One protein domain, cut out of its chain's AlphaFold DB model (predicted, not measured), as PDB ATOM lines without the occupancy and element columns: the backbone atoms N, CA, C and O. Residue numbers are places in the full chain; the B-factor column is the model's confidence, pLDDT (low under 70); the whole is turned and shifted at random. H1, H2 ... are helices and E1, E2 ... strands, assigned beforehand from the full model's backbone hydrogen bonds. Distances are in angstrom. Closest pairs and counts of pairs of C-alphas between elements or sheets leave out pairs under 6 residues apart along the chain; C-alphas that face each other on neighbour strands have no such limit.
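What this domain is: This is residues 118 to 151 and 237 to 252 of the 252 residues of a protein of Hyalella azteca (UniProt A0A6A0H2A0). With little regular structure, a small pair of parallel strands, E1 and E2, lies between the unnamed stretches 118 to 132 and 237 to 246, with a short helix, H1, beyond the end of E1. The 50 printed residues, 18 in named elements, run E1, H1, E2, a mixed class. The whole is only just compact, close to loose: radius of gyration of the C-alphas 11.3 A, spans 32 by 24 by 18 A.

How they stand to each other: Past residue 132, find E1, residues 133 to 137, parallel to its neighbour E2, residues 247 to 251, at 16 degrees; N 135 and O 248, 2.8 A, are within hydrogen-bond range. A tight link leads to H1, residues 139 to 146, with 2 of 4 O i to N i+4 pairs within range. The closest C-alphas of E1 and H1, Asn 136 and Ala 142, are 7.5 A apart.

Where its parts are: From C-alpha 133 at (10.245, -48.777, 11.863) E1 runs 12.8 A; H1 measures 11.1 A; E2 runs 12.9 A to C-alpha 251 at (12.273, -44.453, 25.483).

The domain as a whole: Residues 152 to 236 are not printed; C-alphas 151 and 237 are 11.9 A apart. Residues 237 to 252 have pLDDT under 70.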
ATOM      1  N   LYS A 118       5.432 -51.320  28.638       93.44
ATOM      2  CA  LYS A 118       6.577 -51.372  29.548       93.44
ATOM      3  C   LYS A 118       7.281 -52.712  29.375       93.44
ATOM      4  O   LYS A 118       6.804 -53.727  29.874       93.44
ATOM      5  N   GLN A 119       8.407 -52.703  28.674       90.56
ATOM      6  CA  GLN A 119       9.193 -53.896  28.382       90.56
ATOM      7  C   GLN A 119      10.680 -53.540  28.332       90.56
ATOM      8  O   GLN A 119      11.047 -52.450  27.901       90.56
ATOM      9  N   ARG A 120      11.537 -54.471  28.765       90.69
ATOM     10  CA  ARG A 120      12.977 -54.398  28.505       90.69
ATOM     11  C   ARG A 120      13.250 -54.982  27.121       90.69
ATOM     12  O   ARG A 120      12.878 -56.124  26.877       90.69
ATOM     13  N   VAL A 121      13.907 -54.210  26.264       89.69
ATOM     14  CA  VAL A 121      14.386 -54.648  24.947       89.69
ATOM     15  C   VAL A 121      15.896 -54.822  25.054       89.69
ATOM     16  O   VAL A 121      16.585 -53.861  25.392       89.69
ATOM     17  N   ALA A 122      16.414 -56.034  24.847       89.00
ATOM     18  CA  ALA A 122      17.858 -56.277  24.909       89.00
ATOM     19  C   ALA A 122      18.535 -56.073  23.543       89.00
ATOM     20  O   ALA A 122      19.724 -55.771  23.490       89.00
ATOM     21  N   SER A 123      17.788 -56.199  22.443       87.94
ATOM     22  CA  SER A 123      18.269 -55.947  21.083       87.94
ATOM     23  C   SER A 123      17.157 -55.467  20.148       87.94
ATOM     24  O   SER A 123      16.014 -55.909  20.244       87.94
ATOM     25  N   PHE A 124      17.503 -54.635  19.157       86.88
ATOM     26  CA  PHE A 124      16.581 -54.227  18.086       86.88
ATOM     27  C   PHE A 124      16.009 -55.414  17.289       86.88
ATOM     28  O   PHE A 124      14.904 -55.322  16.754       86.88
ATOM     29  N   ASN A 125      16.721 -56.547  17.248       89.12
ATOM     30  CA  ASN A 125      16.263 -57.763  16.570       89.12
ATOM     31  C   ASN A 125      14.979 -58.343  17.183       89.12
ATOM     32  O   ASN A 125      14.234 -59.023  16.486       89.12
ATOM     33  N   GLU A 126      14.690 -58.055  18.455       90.75
ATOM     34  CA  GLU A 126      13.436 -58.455  19.106       90.75
ATOM     35  C   GLU A 126      12.225 -57.698  18.544       90.75
ATOM     36  O   GLU A 126      11.102 -58.188  18.601       90.75
ATOM     37  N   LEU A 127      12.446 -56.499  17.997       90.06
ATOM     38  CA  LEU A 127      11.390 -55.618  17.498       90.06
ATOM     39  C   LEU A 127      11.160 -55.768  15.995       90.06
ATOM     40  O   LEU A 127      10.037 -55.568  15.533       90.06
ATOM     41  N   ALA A 128      12.198 -56.138  15.241       87.00
ATOM     42  CA  ALA A 128      12.151 -56.252  13.784       87.00
ATOM     43  C   ALA A 128      10.998 -57.133  13.243       87.00
ATOM     44  O   ALA A 128      10.409 -56.760  12.232       87.00
ATOM     45  N   PRO A 129      10.596 -58.250  13.889       92.31
ATOM     46  CA  PRO A 129       9.451 -59.040  13.425       92.31
ATOM     47  C   PRO A 129       8.085 -58.367  13.632       92.31
ATOM     48  O   PRO A 129       7.086 -58.816  13.068       92.31
ATOM     49  N   HIS A 130       8.005 -57.344  14.484       91.25
ATOM     50  CA  HIS A 130       6.744 -56.761  14.951       91.25
ATOM     51  C   HIS A 130       6.479 -55.348  14.419       91.25
ATOM     52  O   HIS A 130       5.315 -54.935  14.359       91.25
ATOM     53  N   PHE A 131       7.530 -54.621  14.035       90.31
ATOM     54  CA  PHE A 131       7.471 -53.213  13.649       90.31
ATOM     55  C   PHE A 131       8.249 -52.951  12.361       90.31
ATOM     56  O   PHE A 131       9.345 -53.473  12.181       90.31
ATOM     57  N   ASP A 132       7.703 -52.086  11.507       90.12
ATOM     58  CA  ASP A 132       8.337 -51.693  10.243       90.12
ATOM     59  C   ASP A 132       9.464 -50.678  10.476       90.12
ATOM     60  O   ASP A 132      10.466 -50.654   9.764       90.12
ATOM     61  N   VAL A 133       9.291 -49.822  11.490       90.94
ATOM     62  CA  VAL A 133      10.245 -48.777  11.863       90.94
ATOM     63  C   VAL A 133      10.466 -48.781  13.367       90.94
ATOM     64  O   VAL A 133       9.522 -48.752  14.159       90.94
ATOM     65  N   VAL A 134      11.740 -48.730  13.753       87.00
ATOM     66  CA  VAL A 134      12.164 -48.511  15.134       87.00
ATOM     67  C   VAL A 134      12.898 -47.178  15.221       87.00
ATOM     68  O   VAL A 134      13.885 -46.950  14.525       87.00
ATOM     69  N   VAL A 135      12.415 -46.297  16.092       88.00
ATOM     70  CA  VAL A 135      13.050 -45.029  16.444       88.00
ATOM     71  C   VAL A 135      13.765 -45.217  17.780       88.00
ATOM     72  O   VAL A 135      13.132 -45.426  18.818       88.00
ATOM     73  N   ASN A 136      15.096 -45.175  17.746       83.94
ATOM     74  CA  ASN A 136      15.931 -45.291  18.937       83.94
ATOM     75  C   ASN A 136      15.939 -43.966  19.721       83.94
ATOM     76  O   ASN A 136      16.451 -42.961  19.230       83.94
ATOM     77  N   CYS A 137      15.392 -43.967  20.937       86.56
ATOM     78  CA  CYS A 137      15.467 -42.855  21.888       86.56
ATOM     79  C   CYS A 137      15.923 -43.345  23.283       86.56
ATOM     80  O   CYS A 137      15.504 -42.803  24.305       86.56
ATOM     81  N   CYS A 138      16.793 -44.365  23.333       80.56
ATOM     82  CA  CYS A 138      17.253 -45.032  24.563       80.56
ATOM     83  C   CYS A 138      18.283 -44.238  25.397       80.56
ATOM     84  O   CYS A 138      18.883 -44.786  26.322       80.56
ATOM     85  N   GLY A 139      18.540 -42.967  25.077       82.31
ATOM     86  CA  GLY A 139      19.486 -42.130  25.823       82.31
ATOM     87  C   GLY A 139      20.851 -42.805  26.020       82.31
ATOM     88  O   GLY A 139      21.456 -43.268  25.060       82.31
ATOM     89  N   LEU A 140      21.322 -42.884  27.270       80.94
ATOM     90  CA  LEU A 140      22.656 -43.410  27.613       80.94
ATOM     91  C   LEU A 140      22.842 -44.879  27.227       80.94
ATOM     92  O   LEU A 140      23.926 -45.278  26.814       80.94
ATOM     93  N   VAL A 141      21.772 -45.668  27.285       83.81
ATOM     94  CA  VAL A 141      21.806 -47.104  26.972       83.81
ATOM     95  C   VAL A 141      21.944 -47.351  25.462       83.81
ATOM     96  O   VAL A 141      22.281 -48.457  25.041       83.81
ATOM     97  N   ALA A 142      21.749 -46.323  24.625       83.75
ATOM     98  CA  ALA A 142      22.010 -46.426  23.193       83.75
ATOM     99  C   ALA A 142      23.482 -46.760  22.890       83.75
ATOM    100  O   ALA A 142      23.728 -47.440  21.898       83.75
ATOM    101  N   GLY A 143      24.430 -46.362  23.753       82.81
ATOM    102  CA  GLY A 143      25.846 -46.717  23.607       82.81
ATOM    103  C   GLY A 143      26.047 -48.230  23.556       82.81
ATOM    104  O   GLY A 143      26.575 -48.760  22.581       82.81
ATOM    105  N   ASP A 144      25.497 -48.943  24.541       84.50
ATOM    106  CA  ASP A 144      25.558 -50.406  24.597       84.50
ATOM    107  C   ASP A 144      24.726 -51.064  23.485       84.50
ATOM    108  O   ASP A 144      25.159 -52.034  22.864       84.50
ATOM    109  N   MET A 145      23.530 -50.533  23.198       83.38
ATOM    110  CA  MET A 145      22.616 -51.120  22.210       83.38
ATOM    111  C   MET A 145      23.089 -50.973  20.760       83.38
ATOM    112  O   MET A 145      22.787 -51.832  19.929       83.38
ATOM    113  N   CYS A 146      23.777 -49.879  20.438       86.44
ATOM    114  CA  CYS A 146      24.261 -49.572  19.092       86.44
ATOM    115  C   CYS A 146      25.765 -49.831  18.922       86.44
ATOM    116  O   CYS A 146      26.261 -49.719  17.801       86.44
ATOM    117  N   GLY A 147      26.483 -50.178  19.995       85.12
ATOM    118  CA  GLY A 147      27.944 -50.262  19.986       85.12
ATOM    119  C   GLY A 147      28.610 -48.899  19.772       85.12
ATOM    120  O   GLY A 147      29.672 -48.828  19.152       85.12
ATOM    121  N   ASP A 148      27.973 -47.823  20.236       83.56
ATOM    122  CA  ASP A 148      28.467 -46.456  20.094       83.56
ATOM    123  C   ASP A 148      29.316 -46.062  21.307       83.56
ATOM    124  O   ASP A 148      28.805 -45.713  22.371       83.56
ATOM    125  N   SER A 149      30.636 -46.113  21.134       83.19
ATOM    126  CA  SER A 149      31.609 -45.744  22.166       83.19
ATOM    127  C   SER A 149      31.813 -44.234  22.322       83.19
ATOM    128  O   SER A 149      32.612 -43.815  23.160       83.19
ATOM    129  N   THR A 150      31.135 -43.405  21.521       82.75
ATOM    130  CA  THR A 150      31.177 -41.944  21.675       82.75
ATOM    131  C   THR A 150      30.229 -41.455  22.770       82.75
ATOM    132  O   THR A 150      30.458 -40.392  23.355       82.75
ATOM    133  N   ILE A 151      29.231 -42.272  23.113       81.69
ATOM    134  CA  ILE A 151      28.303 -42.030  24.209       81.69
ATOM    135  C   ILE A 151      29.009 -42.288  25.542       81.69
ATOM    136  O   ILE A 151      29.425 -43.403  25.845       81.69
ATOM    137  N   LEU A 237      23.001 -35.102  17.853       29.75
ATOM    138  CA  LEU A 237      22.068 -35.227  16.721       29.75
ATOM    139  C   LEU A 237      21.258 -36.539  16.598       29.75
ATOM    140  O   LEU A 237      21.775 -37.588  16.237       29.75
ATOM    141  N   VAL A 238      19.925 -36.409  16.655       27.75
ATOM    142  CA  VAL A 238      18.971 -37.376  16.076       27.75
ATOM    143  C   VAL A 238      18.113 -36.641  15.045       27.75
ATOM    144  O   VAL A 238      17.565 -35.580  15.336       27.75
ATOM    145  N   ASN A 239      18.002 -37.174  13.827       23.25
ATOM    146  CA  ASN A 239      17.118 -36.644  12.788       23.25
ATOM    147  C   ASN A 239      16.372 -37.823  12.152       23.25
ATOM    148  O   ASN A 239      16.994 -38.660  11.500       23.25
ATOM    149  N   CYS A 240      15.052 -37.900  12.328       25.00
ATOM    150  CA  CYS A 240      14.227 -38.948  11.727       25.00
ATOM    151  C   CYS A 240      13.014 -38.327  11.021       25.00
ATOM    152  O   CYS A 240      12.231 -37.600  11.625       25.00
ATOM    153  N   ARG A 241      12.833 -38.652   9.736       21.95
ATOM    154  CA  ARG A 241      11.541 -38.580   9.038       21.95
ATOM    155  C   ARG A 241      11.207 -39.992   8.582       21.95
ATOM    156  O   ARG A 241      12.049 -40.626   7.956       21.95
ATOM    157  N   CYS A 242      10.011 -40.480   8.888       26.38
ATOM    158  CA  CYS A 242       9.552 -41.796   8.450       26.38
ATOM    159  C   CYS A 242       8.073 -41.758   8.062       26.38
ATOM    160  O   CYS A 242       7.281 -41.035   8.661       26.38
ATOM    161  N   SER A 243       7.744 -42.554   7.049       30.06
ATOM    162  CA  SER A 243       6.399 -42.886   6.582       30.06
ATOM    163  C   SER A 243       6.284 -44.401   6.718       30.06
ATOM    164  O   SER A 243       6.906 -45.111   5.930       30.06
ATOM    165  N   ALA A 244       5.581 -44.889   7.739       43.16
ATOM    166  CA  ALA A 244       5.392 -46.317   7.988       43.16
ATOM    167  C   ALA A 244       4.120 -46.577   8.804       43.16
ATOM    168  O   ALA A 244       3.699 -45.717   9.580       43.16
ATOM    169  N   ASP A 245       3.553 -47.775   8.645       42.59
ATOM    170  CA  ASP A 245       2.278 -48.171   9.251       42.59
ATOM    171  C   ASP A 245       2.424 -48.609  10.720       42.59
ATOM    172  O   ASP A 245       1.514 -48.389  11.523       42.59
ATOM    173  N   LYS A 246       3.577 -49.180  11.118       46.00
ATOM    174  CA  LYS A 246       3.906 -49.485  12.523       46.00
ATOM    175  C   LYS A 246       5.255 -48.897  12.930       46.00
ATOM    176  O   LYS A 246       6.312 -49.374  12.519       46.00
ATOM    177  N   ILE A 247       5.206 -47.897  13.807       61.00
ATOM    178  CA  ILE A 247       6.382 -47.203  14.347       61.00
ATOM    179  C   ILE A 247       6.508 -47.507  15.842       61.00
ATOM    180  O   ILE A 247       5.563 -47.293  16.604       61.00
ATOM    181  N   CYS A 248       7.683 -47.974  16.268       43.09
ATOM    182  CA  CYS A 248       8.038 -48.136  17.675       43.09
ATOM    183  C   CYS A 248       9.027 -47.048  18.104       43.09
ATOM    184  O   CYS A 248      10.083 -46.904  17.494       43.09
ATOM    185  N   PHE A 249       8.716 -46.323  19.180       59.06
ATOM    186  CA  PHE A 249       9.651 -45.416  19.852       59.06
ATOM    187  C   PHE A 249      10.171 -46.099  21.112       59.06
ATOM    188  O   PHE A 249       9.377 -46.470  21.977       59.06
ATOM    189  N   MET A 250      11.486 -46.267  21.226       50.38
ATOM    190  CA  MET A 250      12.092 -46.792  22.450       50.38
ATOM    191  C   MET A 250      12.565 -45.648  23.328       50.38
ATOM    192  O   MET A 250      13.473 -44.929  22.934       50.38
ATOM    193  N   LEU A 251      11.950 -45.485  24.497       54.34
ATOM    194  CA  LEU A 251      12.273 -44.453  25.483       54.34
ATOM    195  C   LEU A 251      12.819 -45.128  26.747       54.34
ATOM    196  O   LEU A 251      12.278 -46.159  27.156       54.34
ATOM    197  N   CYS A 252      13.870 -44.556  27.341       38.34
ATOM    198  CA  CYS A 252      14.398 -44.975  28.645       38.34
ATOM    199  C   CYS A 252      13.640 -44.341  29.813       38.34
ATOM    200  O   CYS A 252      13.255 -43.154  29.697       38.34
TER     201      CYS A 252